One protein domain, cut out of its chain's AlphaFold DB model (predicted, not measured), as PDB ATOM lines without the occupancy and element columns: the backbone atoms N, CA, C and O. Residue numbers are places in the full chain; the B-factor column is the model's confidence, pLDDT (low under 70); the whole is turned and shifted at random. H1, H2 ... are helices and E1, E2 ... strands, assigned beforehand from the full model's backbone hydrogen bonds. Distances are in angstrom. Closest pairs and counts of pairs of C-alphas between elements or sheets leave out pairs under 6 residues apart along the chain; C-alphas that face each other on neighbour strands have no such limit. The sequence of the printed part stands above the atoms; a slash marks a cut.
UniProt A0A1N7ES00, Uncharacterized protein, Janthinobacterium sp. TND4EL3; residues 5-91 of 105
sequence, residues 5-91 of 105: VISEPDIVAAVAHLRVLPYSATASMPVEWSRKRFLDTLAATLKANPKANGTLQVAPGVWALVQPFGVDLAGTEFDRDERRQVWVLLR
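Overview. This is residues 5 to 91 of the 105 residues of an uncharacterized protein of Janthinobacterium sp. TND4EL3 (UniProt A0A1N7ES00). A three-stranded antiparallel sheet, a meander in order E1 E2 E3, has two crossed helices, H1 and H2, over one face, making two layers; residues 72 to 77 stick out. The printed part has 87 residues, with two named helices, then three named strands: mixed class. It is compact, radius of gyration of the C-alphas 13.9 A, yet elongated, spanning 44 by 25 by 21 A.

Along the chain. E1 is residues 56 to 59, 9.3 A; E2 62 to 68, 19.8 A; E3 84 to 90, 19.3 A, ending at C-alpha 90 (5.235, 34.450, 92.120). H1, residues 8 to 20, 18.8 A, begins at C-alpha 8 (15.857, 30.520, 82.685); H2 is residues 31 to 48, 25.8 A.

Arrangement. Hairpin E1 and E2 has N 56 and O 64 at 2.8 A; hairpin E2 and E3 has N 65 and O 87 at 2.9 A, both within hydrogen-bond range. H1 is on the sheet, height 9.1 A; its closest C-alphas to E3 are Asp 10 and Val 88, 5.8 A. H2, on the same face, height 9.0 A, comes closest to E1 at C-alphas Leu 42 and Val 58, 5.8 A. H2 touches H1 with residues 31 to 39 alone, C-alphas Val 15 and Arg 35 closest at 6.1 A, about perpendicular at 74 degrees. In H1 and H2 every O i to N i+4 pair is within hydrogen-bond range.

Size, cuts and confidence. The farthest C-alphas, Tyr 23 and Thr 76, are 44.8 A apart. The printed part has no cut; the E2 to E3 link, 15 residues, is long. No printed residue is under 70 in pLDDT.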
ATOM      1  N   VAL A   5      15.456  40.664  78.378       95.19
ATOM      2  CA  VAL A   5      15.900  39.314  78.735       95.19
ATOM      3  C   VAL A   5      15.162  38.814  79.974       95.19
ATOM      4  O   VAL A   5      14.615  39.593  80.749       95.19
ATOM      5  N   ILE A   6      15.127  37.500  80.156       96.88
ATOM      6  CA  ILE A   6      14.550  36.834  81.325       96.88
ATOM      7  C   ILE A   6      15.433  35.636  81.668       96.88
ATOM      8  O   ILE A   6      15.969  34.985  80.768       96.88
ATOM      9  N   SER A   7      15.605  35.370  82.960       96.56
ATOM     10  CA  SER A   7      16.402  34.247  83.441       96.56
ATOM     11  C   SER A   7      15.682  32.915  83.203       96.56
ATOM     12  O   SER A   7      14.467  32.810  83.361       96.56
ATOM     13  N   GLU A   8      16.422  31.865  82.850       97.25
ATOM     14  CA  GLU A   8      15.857  30.520  82.685       97.25
ATOM     15  C   GLU A   8      15.190  29.987  83.976       97.25
ATOM     16  O   GLU A   8      14.051  29.517  83.896       97.25
ATOM     17  N   PRO A   9      15.804  30.121  85.171       96.50
ATOM     18  CA  PRO A   9      15.150  29.834  86.449       96.50
ATOM     19  C   PRO A   9      13.791  30.517  86.648       96.50
ATOM     20  O   PRO A   9      12.860  29.868  87.124       96.50
ATOM     21  N   ASP A  10      13.645  31.783  86.246       96.75
ATOM     22  CA  ASP A  10      12.375  32.512  86.362       96.75
ATOM     23  C   ASP A  10      11.291  31.892  85.476       96.75
ATOM     24  O   ASP A  10      10.140  31.740  85.892       96.75
ATOM     25  N   ILE A  11      11.661  31.479  84.258       97.25
ATOM     26  CA  ILE A  11      10.752  30.778  83.346       97.25
ATOM     27  C   ILE A  11      10.318  29.445  83.957       97.25
ATOM     28  O   ILE A  11       9.124  29.134  83.968       97.25
ATOM     29  N   VAL A  12      11.266  28.658  84.472       96.44
ATOM     30  CA  VAL A  12      10.983  27.358  85.098       96.44
ATOM     31  C   VAL A  12      10.048  27.527  86.295       96.44
ATOM     32  O   VAL A  12       9.049  26.812  86.389       96.44
ATOM     33  N   ALA A  13      10.318  28.501  87.166       95.62
ATOM     34  CA  ALA A  13       9.495  28.782  88.336       95.62
ATOM     35  C   ALA A  13       8.074  29.225  87.945       95.62
ATOM     36  O   ALA A  13       7.094  28.708  88.490       95.62
ATOM     37  N   ALA A  14       7.942  30.118  86.958       95.25
ATOM     38  CA  ALA A  14       6.644  30.568  86.458       95.25
ATOM     39  C   ALA A  14       5.823  29.417  85.870       95.25
ATOM     40  O   ALA A  14       4.644  29.256  86.190       95.25
ATOM     41  N   VAL A  15       6.442  28.591  85.024       94.88
ATOM     42  CA  VAL A  15       5.773  27.443  84.403       94.88
ATOM     43  C   VAL A  15       5.362  26.423  85.461       94.88
ATOM     44  O   VAL A  15       4.231  25.942  85.421       94.88
ATOM     45  N   ALA A  16       6.230  26.120  86.429       93.06
ATOM     46  CA  ALA A  16       5.897  25.224  87.533       93.06
ATOM     47  C   ALA A  16       4.689  25.741  88.332       93.06
ATOM     48  O   ALA A  16       3.743  24.987  88.557       93.06
ATOM     49  N   HIS A  17       4.671  27.034  88.675       92.50
ATOM     50  CA  HIS A  17       3.547  27.668  89.366       92.50
ATOM     51  C   HIS A  17       2.241  27.555  88.570       92.50
ATOM     52  O   HIS A  17       1.222  27.104  89.088       92.50
ATOM     53  N   LEU A  18       2.256  27.911  87.284       91.25
ATOM     54  CA  LEU A  18       1.045  27.904  86.460       91.25
ATOM     55  C   LEU A  18       0.449  26.507  86.289       91.25
ATOM     56  O   LEU A  18      -0.771  26.372  86.175       91.25
ATOM     57  N   ARG A  19       1.288  25.471  86.289       90.88
ATOM     58  CA  ARG A  19       0.858  24.078  86.121       90.88
ATOM     59  C   ARG A  19       0.201  23.487  87.364       90.88
ATOM     60  O   ARG A  19      -0.584  22.558  87.216       90.88
ATOM     61  N   VAL A  20       0.499  24.003  88.558       89.19
ATOM     62  CA  VAL A  20      -0.123  23.527  89.808       89.19
ATOM     63  C   VAL A  20      -1.446  24.225  90.125       89.19
ATOM     64  O   VAL A  20      -2.145  23.821  91.052       89.19
ATOM     65  N   LEU A  21      -1.817  25.262  89.366       83.62
ATOM     66  CA  LEU A  21      -3.073  25.972  89.583       83.62
ATOM     67  C   LEU A  21      -4.292  25.098  89.224       83.62
ATOM     68  O   LEU A  21      -4.303  24.458  88.164       83.62
ATOM     69  N   PRO A  22      -5.361  25.124  90.045       77.81
ATOM     70  CA  PRO A  22      -6.623  24.471  89.718       77.81
ATOM     71  C   PRO A  22      -7.168  24.960  88.374       77.81
ATOM     72  O   PRO A  22      -7.114  26.153  88.075       77.81
ATOM     73  N   TYR A  23      -7.703  24.042  87.564       73.31
ATOM     74  CA  TYR A  23      -8.295  24.337  86.246       73.31
ATOM     75  C   TYR A  23      -7.350  25.032  85.253       73.31
ATOM     76  O   TYR A  23      -7.791  25.603  84.252       73.31
ATOM     77  N   SER A  24      -6.041  24.987  85.499       76.44
ATOM     78  CA  SER A  24      -5.069  25.588  84.602       76.44
ATOM     79  C   SER A  24      -4.997  24.819  83.294       76.44
ATOM     80  O   SER A  24      -4.653  23.638  83.261       76.44
ATOM     81  N   ALA A  25      -5.215  25.525  82.189       74.25
ATOM     82  CA  ALA A  25      -5.007  24.970  80.860       74.25
ATOM     83  C   ALA A  25      -3.555  24.501  80.637       74.25
ATOM     84  O   ALA A  25      -3.318  23.706  79.740       74.25
ATOM     85  N   THR A  26      -2.584  24.975  81.432       78.88
ATOM     86  CA  THR A  26      -1.184  24.524  81.333       78.88
ATOM     87  C   THR A  26      -0.916  23.210  82.065       78.88
ATOM     88  O   THR A  26       0.055  22.538  81.731       78.88
ATOM     89  N   ALA A  27      -1.771  22.801  83.010       80.12
ATOM     90  CA  ALA A  27      -1.564  21.592  83.808       80.12
ATOM     91  C   ALA A  27      -1.528  20.315  82.946       80.12
ATOM     92  O   ALA A  27      -0.700  19.436  83.171       80.12
ATOM     93  N   SER A  28      -2.381  20.241  81.921       81.31
ATOM     94  CA  SER A  28      -2.484  19.100  80.999       81.31
ATOM     95  C   SER A  28      -1.602  19.215  79.751       81.31
ATOM     96  O   SER A  28      -1.549  18.284  78.951       81.31
ATOM     97  N   MET A  29      -0.907  20.339  79.558       87.12
ATOM     98  CA  MET A  29      -0.045  20.555  78.393       87.12
ATOM     99  C   MET A  29       1.333  19.899  78.582       87.12
ATOM    100  O   MET A  29       1.801  19.781  79.718       87.12
ATOM    101  N   PRO A  30       2.048  19.564  77.493       91.56
ATOM    102  CA  PRO A  30       3.495  19.371  77.529       91.56
ATOM    103  C   PRO A  30       4.212  20.582  78.150       91.56
ATOM    104  O   PRO A  30       3.742  21.728  78.060       91.56
ATOM    105  N   VAL A  31       5.349  20.344  78.802       89.50
ATOM    106  CA  VAL A  31       6.098  21.390  79.522       89.50
ATOM    107  C   VAL A  31       6.594  22.463  78.553       89.50
ATOM    108  O   VAL A  31       6.486  23.655  78.832       89.50
ATOM    109  N   GLU A  32       7.035  22.058  77.369       92.50
ATOM    110  CA  GLU A  32       7.526  22.920  76.295       92.50
ATOM    111  C   GLU A  32       6.427  23.858  75.781       92.50
ATOM    112  O   GLU A  32       6.670  25.034  75.508       92.50
ATOM    113  N   TRP A  33       5.187  23.366  75.700       93.25
ATOM    114  CA  TRP A  33       4.037  24.179  75.298       93.25
ATOM    115  C   TRP A  33       3.644  25.165  76.396       93.25
ATOM    116  O   TRP A  33       3.322  26.317  76.104       93.25
ATOM    117  N   SER A  34       3.735  24.744  77.661       92.75
ATOM    118  CA  SER A  34       3.509  25.623  78.817       92.75
ATOM    119  C   SER A  34       4.536  26.757  78.850       92.75
ATOM    120  O   SER A  34       4.168  27.922  79.002       92.75
ATOM    121  N   ARG A  35       5.810  26.426  78.609       96.00
ATOM    122  CA  ARG A  35       6.907  27.387  78.456       96.00
ATOM    123  C   ARG A  35       6.628  28.382  77.338       96.00
ATOM    124  O   ARG A  35       6.681  29.587  77.573       96.00
ATOM    125  N   LYS A  36       6.314  27.899  76.129       95.62
ATOM    126  CA  LYS A  36       6.040  28.778  74.986       95.62
ATOM    127  C   LYS A  36       4.878  29.727  75.287       95.62
ATOM    128  O   LYS A  36       5.005  30.929  75.091       95.62
ATOM    129  N   ARG A  37       3.775  29.197  75.819       94.44
ATOM    130  CA  ARG A  37       2.590  29.987  76.167       94.44
ATOM    131  C   ARG A  37       2.901  31.075  77.193       94.44
ATOM    132  O   ARG A  37       2.411  32.195  77.050       94.44
ATOM    133  N   PHE A  38       3.698  30.759  78.213       95.88
ATOM    134  CA  PHE A  38       4.144  31.744  79.194       95.88
ATOM    135  C   PHE A  38       4.957  32.863  78.532       95.88
ATOM    136  O   PHE A  38       4.625  34.032  78.707       95.88
ATOM    137  N   LEU A  39       5.958  32.517  77.716       97.62
ATOM    138  CA  LEU A  39       6.799  33.499  77.024       97.62
ATOM    139  C   LEU A  39       6.002  34.380  76.052       97.62
ATOM    140  O   LEU A  39       6.204  35.592  76.025       97.62
ATOM    141  N   ASP A  40       5.065  33.798  75.300       97.12
ATOM    142  CA  ASP A  40       4.183  34.547  74.398       97.12
ATOM    143  C   ASP A  40       3.315  35.547  75.181       97.12
ATOM    144  O   ASP A  40       3.166  36.702  74.777       97.12
ATOM    145  N   THR A  41       2.776  35.115  76.326       96.69
ATOM    146  CA  THR A  41       1.932  35.946  77.197       96.69
ATOM    147  C   THR A  41       2.744  37.075  77.826       96.69
ATOM    148  O   THR A  41       2.333  38.229  77.763       96.69
ATOM    149  N   LEU A  42       3.934  36.776  78.356       97.38
ATOM    150  CA  LEU A  42       4.858  37.776  78.890       97.38
ATOM    151  C   LEU A  42       5.219  38.817  77.824       97.38
ATOM    152  O   LEU A  42       5.117  40.019  78.070       97.38
ATOM    153  N   ALA A  43       5.591  38.373  76.622       96.81
ATOM    154  CA  ALA A  43       5.932  39.270  75.526       96.81
ATOM    155  C   ALA A  43       4.747  40.166  75.129       96.81
ATOM    156  O   ALA A  43       4.941  41.356  74.882       96.81
ATOM    157  N   ALA A  44       3.527  39.623  75.082       97.19
ATOM    158  CA  ALA A  44       2.319  40.399  74.811       97.19
ATOM    159  C   ALA A  44       2.052  41.445  75.907       97.19
ATOM    160  O   ALA A  44       1.839  42.617  75.590       97.19
ATOM    161  N   THR A  45       2.141  41.055  77.183       97.00
ATOM    162  CA  THR A  45       1.959  41.955  78.330       97.00
ATOM    163  C   THR A  45       2.966  43.105  78.315       97.00
ATOM    164  O   THR A  45       2.578  44.259  78.499       97.00
ATOM    165  N   LEU A  46       4.242  42.825  78.037       95.25
ATOM    166  CA  LEU A  46       5.284  43.854  77.954       95.25
ATOM    167  C   LEU A  46       5.080  44.791  76.757       95.25
ATOM    168  O   LEU A  46       5.215  46.005  76.899       95.25
ATOM    169  N   LYS A  47       4.698  44.254  75.589       94.69
ATOM    170  CA  LYS A  47       4.388  45.064  74.397       94.69
ATOM    171  C   LYS A  47       3.209  46.006  74.624       94.69
ATOM    172  O   LYS A  47       3.242  47.133  74.144       94.69
ATOM    173  N   ALA A  48       2.190  45.554  75.354       95.75
ATOM    174  CA  ALA A  48       1.040  46.380  75.707       95.75
ATOM    175  C   ALA A  48       1.383  47.473  76.738       95.75
ATOM    176  O   ALA A  48       0.689  48.484  76.803       95.75
ATOM    177  N   ASN A  49       2.461  47.302  77.513       93.81
ATOM    178  CA  ASN A  49       2.823  48.180  78.628       93.81
ATOM    179  C   ASN A  49       4.283  48.684  78.552       93.81
ATOM    180  O   ASN A  49       5.057  48.491  79.490       93.81
ATOM    181  N   PRO A  50       4.686  49.388  77.477       86.88
ATOM    182  CA  PRO A  50       6.088  49.741  77.224       86.88
ATOM    183  C   PRO A  50       6.690  50.756  78.213       86.88
ATOM    184  O   PRO A  50       7.900  50.962  78.212       86.88
ATOM    185  N   LYS A  51       5.859  51.422  79.027       87.06
ATOM    186  CA  LYS A  51       6.270  52.439  80.014       87.06
ATOM    187  C   LYS A  51       5.960  52.036  81.459       87.06
ATOM    188  O   LYS A  51       5.957  52.896  82.336       87.06
ATOM    189  N   ALA A  52       5.639  50.766  81.704       86.06
ATOM    190  CA  ALA A  52       5.338  50.306  83.051       86.06
ATOM    191  C   ALA A  52       6.532  50.534  83.985       86.06
ATOM    192  O   ALA A  52       7.657  50.150  83.678       86.06
ATOM    193  N   ASN A  53       6.260  51.153  85.129       84.75
ATOM    194  CA  ASN A  53       7.221  51.437  86.195       84.75
ATOM    195  C   ASN A  53       6.964  50.591  87.457       84.75
ATOM    196  O   ASN A  53       7.576  50.833  88.492       84.75
ATOM    197  N   GLY A  54       6.060  49.612  87.375       91.06
ATOM    198  CA  GLY A  54       5.673  48.734  88.473       91.06
ATOM    199  C   GLY A  54       5.439  47.299  88.008       91.06
ATOM    200  O   GLY A  54       5.747  46.933  86.873       91.06
ATOM    201  N   THR A  55       4.888  46.478  88.900       94.44
ATOM    202  CA  THR A  55       4.593  45.073  88.613       94.44
ATOM    203  C   THR A  55       3.457  44.942  87.605       94.44
ATOM    204  O   THR A  55       2.373  45.492  87.803       94.44
ATOM    205  N   LEU A  56       3.678  44.153  86.562       96.25
ATOM    206  CA  LEU A  56       2.683  43.805  85.559       96.25
ATOM    207  C   LEU A  56       2.150  42.408  85.827       96.25
ATOM    208  O   LEU A  56       2.925  41.463  85.932       96.25
ATOM    209  N   GLN A  57       0.832  42.256  85.901       95.56
ATOM    210  CA  GLN A  57       0.238  40.929  85.972       95.56
ATOM    211  C   GLN A  57       0.370  40.235  84.612       95.56
ATOM    212  O   GLN A  57      -0.087  40.751  83.594       95.56
ATOM    213  N   VAL A  58       1.010  39.066  84.595       95.56
ATOM    214  CA  VAL A  58       1.240  38.279  83.371       95.56
ATOM    215  C   VAL A  58       0.237  37.140  83.278       95.56
ATOM    216  O   VAL A  58      -0.343  36.892  82.226       95.56
ATOM    217  N   ALA A  59       0.026  36.447  84.392       92.62
ATOM    218  CA  ALA A  59      -0.879  35.316  84.508       92.62
ATOM    219  C   ALA A  59      -1.382  35.218  85.963       92.62
ATOM    220  O   ALA A  59      -0.920  35.973  86.826       92.62
ATOM    221  N   PRO A  60      -2.348  34.338  86.281       90.38
ATOM    222  CA  PRO A  60      -2.799  34.165  87.658       90.38
ATOM    223  C   PRO A  60      -1.622  33.819  88.581       90.38
ATOM    224  O   PRO A  60      -0.910  32.854  88.326       90.38
ATOM    225  N   GLY A  61      -1.398  34.630  89.619       91.88
ATOM    226  CA  GLY A  61      -0.304  34.411  90.571       91.88
ATOM    227  C   GLY A  61       1.107  34.711  90.045       91.88
ATOM    228  O   GLY A  61       2.066  34.477  90.779       91.88
ATOM    229  N   VAL A  62       1.243  35.244  88.823       95.31
ATOM    230  CA  VAL A  62       2.531  35.554  88.185       95.31
ATOM    231  C   VAL A  62       2.571  37.011  87.738       95.31
ATOM    232  O   VAL A  62       1.770  37.443  86.902       95.31
ATOM    233  N   TRP A  63       3.554  37.751  88.242       97.19
ATOM    234  CA  TRP A  63       3.826  39.132  87.859       97.19
ATOM    235  C   TRP A  63       5.237  39.279  87.304       97.19
ATOM    236  O   TRP A  63       6.137  38.516  87.641       97.19
ATOM    237  N   ALA A  64       5.420  40.283  86.459       97.31
ATOM    238  CA  ALA A  64       6.703  40.681  85.911       97.31
ATOM    239  C   ALA A  64       7.069  42.081  86.403       97.31
ATOM    240  O   ALA A  64       6.225  42.979  86.424       97.31
ATOM    241  N   LEU A  65       8.336  42.279  86.743       96.19
ATOM    242  CA  LEU A  65       8.927  43.586  86.999       96.19
ATOM    243  C   LEU A  65      10.130  43.759  86.077       96.19
ATOM    244  O   LEU A  65      11.006  42.900  86.030       96.19
ATOM    245  N   VAL A  66      10.164  44.856  85.325       94.81
ATOM    246  CA  VAL A  66      11.263  45.143  84.396       94.81
ATOM    247  C   VAL A  66      12.307  45.996  85.104       94.81
ATOM    248  O   VAL A  66      11.994  47.078  85.594       94.81
ATOM    249  N   GLN A  67      13.546  45.520  85.128       92.88
ATOM    250  CA  GLN A  67      14.682  46.163  85.783       92.88
ATOM    251  C   GLN A  67      15.848  46.362  84.803       92.88
ATOM    252  O   GLN A  67      15.885  45.720  83.747       92.88
ATOM    253  N   PRO A  68      16.811  47.257  85.093       92.12
ATOM    254  CA  PRO A  68      18.122  47.207  84.445       92.12
ATOM    255  C   PRO A  68      18.736  45.807  84.578       92.12
ATOM    256  O   PRO A  68      18.582  45.164  85.618       92.12
ATOM    257  N   PHE A  69      19.392  45.320  83.525       92.31
ATOM    258  CA  PHE A  69      20.114  44.054  83.599       92.31
ATOM    259  C   PHE A  69      21.229  44.133  84.650       92.31
ATOM    260  O   PHE A  69      21.938  45.131  84.725       92.31
ATOM    261  N   GLY A  70      21.370  43.084  85.463       89.88
ATOM    262  CA  GLY A  70      22.444  42.990  86.451       89.88
ATOM    263  C   GLY A  70      22.268  43.840  87.713       89.88
ATOM    264  O   GLY A  70      23.195  43.897  88.509       89.88
ATOM    265  N   VAL A  71      21.102  44.459  87.946       89.62
ATOM    266  CA  VAL A  71      20.857  45.268  89.162       89.62
ATOM    267  C   VAL A  71      20.961  44.462  90.472       89.62
ATOM    268  O   VAL A  71      21.174  45.027  91.540       89.62
ATOM    269  N   ASP A  72      20.798  43.142  90.396       88.38
ATOM    270  CA  ASP A  72      20.943  42.163  91.480       88.38
ATOM    271  C   ASP A  72      22.300  41.443  91.488       88.38
ATOM    272  O   ASP A  72      22.566  40.639  92.382       88.38
ATOM    273  N   LEU A  73      23.165  41.717  90.510       86.81
ATOM    274  CA  LEU A  73      24.494  41.126  90.425       86.81
ATOM    275  C   LEU A  73      25.514  42.044  91.108       86.81
ATOM    276  O   LEU A  73      25.445  43.267  91.024       86.81
ATOM    277  N   ALA A  74      26.483  41.449  91.800       75.75
ATOM    278  CA  ALA A  74      27.559  42.208  92.422       75.75
ATOM    279  C   ALA A  74      28.587  42.648  91.363       75.75
ATOM    280  O   ALA A  74      29.155  41.804  90.673       75.75
ATOM    281  N   GLY A  75      28.871  43.951  91.286       71.69
ATOM    282  CA  GLY A  75      29.938  44.519  90.452       71.69
ATOM    283  C   GLY A  75      29.444  45.485  89.372       71.69
ATOM    284  O   GLY A  75      28.305  45.422  88.930       71.69
ATOM    285  N   THR A  76      30.327  46.385  88.933       72.19
ATOM    286  CA  THR A  76      30.017  47.475  87.982       72.19
ATOM    287  C   THR A  76      30.043  47.041  86.511       72.19
ATOM    288  O   THR A  76      29.898  47.863  85.608       72.19
ATOM    289  N   GLU A  77      30.294  45.758  86.231       79.69
ATOM    290  CA  GLU A  77      30.450  45.226  84.867       79.69
ATOM    291  C   GLU A  77      29.163  45.347  84.034       79.69
ATOM    292  O   GLU A  77      29.223  45.410  82.806       79.69
ATOM    293  N   PHE A  78      28.010  45.450  84.700       79.88
ATOM    294  CA  PHE A  78      26.691  45.529  84.071       79.88
ATOM    295  C   PHE A  78      26.113  46.948  84.032       79.88
ATOM    296  O   PHE A  78      25.083  47.164  83.401       79.88
ATOM    297  N   ASP A  79      26.799  47.942  84.609       77.50
ATOM    298  CA  ASP A  79      26.313  49.331  84.687       77.50
ATOM    299  C   ASP A  79      26.114  49.973  83.305       77.50
ATOM    300  O   ASP A  79      25.345  50.922  83.145       77.50
ATOM    301  N   ARG A  80      26.834  49.466  82.297       83.25
ATOM    302  CA  ARG A  80      26.742  49.909  80.898       83.25
ATOM    303  C   ARG A  80      25.926  48.964  80.020       83.25
ATOM    304  O   ARG A  80      25.849  49.187  78.814       83.25
ATOM    305  N   ASP A  81      25.352  47.906  80.585       88.31
ATOM    306  CA  ASP A  81      24.516  46.983  79.833       88.31
ATOM    307  C   ASP A  81      23.138  47.613  79.590       88.31
ATOM    308  O   ASP A  81      22.359  47.866  80.507       88.31
ATOM    309  N   GLU A  82      22.828  47.887  78.325       90.00
ATOM    310  CA  GLU A  82      21.566  48.524  77.936       90.00
ATOM    311  C   GLU A  82      20.368  47.558  77.950       90.00
ATOM    312  O   GLU A  82      19.231  47.963  77.666       90.00
ATOM    313  N   ARG A  83      20.590  46.271  78.242       93.19
ATOM    314  CA  ARG A  83      19.515  45.285  78.352       93.19
ATOM    315  C   ARG A  83      18.649  45.560  79.576       93.19
ATOM    316  O   ARG A  83      19.072  46.079  80.607       93.19
ATOM    317  N   ARG A  84      17.387  45.159  79.463       92.81
ATOM    318  CA  ARG A  84      16.433  45.133  80.573       92.81
ATOM    319  C   ARG A  84      16.146  43.689  80.935       92.81
ATOM    320  O   ARG A  84      15.878  42.893  80.040       92.81
ATOM    321  N   GLN A  85      16.157  43.357  82.216       94.19
ATOM    322  CA  GLN A  85      15.775  42.031  82.685       94.19
ATOM    323  C   GLN A  85      14.368  42.023  83.262       94.19
ATOM    324  O   GLN A  85      13.918  42.999  83.862       94.19
ATOM    325  N   VAL A  86      13.671  40.913  83.068       96.44
ATOM    326  CA  VAL A  86      12.397  40.634  83.714       96.44
ATOM    327  C   VAL A  86      12.668  39.825  84.968       96.44
ATOM    328  O   VAL A  86      13.203  38.726  84.880       96.44
ATOM    329  N   TRP A  87      12.238  40.348  86.110       96.88
ATOM    330  CA  TRP A  87      12.070  39.573  87.329       96.88
ATOM    331  C   TRP A  87      10.657  39.022  87.386       96.88
ATOM    332  O   TRP A  87       9.688  39.764  87.188       96.88
ATOM    333  N   VAL A  88      10.538  37.729  87.672       96.94
ATOM    334  CA  VAL A  88       9.244  37.090  87.884       96.94
ATOM    335  C   VAL A  88       8.940  37.057  89.375       96.94
ATOM    336  O   VAL A  88       9.695  36.515  90.174       96.94
ATOM    337  N   LEU A  89       7.791  37.611  89.747       95.94
ATOM    338  CA  LEU A  89       7.250  37.511  91.091       95.94
ATOM    339  C   LEU A  89       6.128  36.483  91.078       95.94
ATOM    340  O   LEU A  89       5.185  36.583  90.289       95.94
ATOM    341  N   LEU A  90       6.228  35.502  91.969       94.19
ATOM    342  CA  LEU A  90       5.235  34.450  92.120       94.19
ATOM    343  C   LEU A  90       4.568  34.585  93.473       94.19
ATOM    344  O   LEU A  90       5.232  34.680  94.506       94.19
ATOM    345  N   ARG A  91       3.240  34.525  93.482       89.00
ATOM    346  CA  ARG A  91       2.533  34.286  94.734       89.00
ATOM    347  C   ARG A  91       2.770  32.831  95.123       89.00
ATOM    348  O   ARG A  91       2.463  31.925  94.355       89.00
TER     349      ARG A  91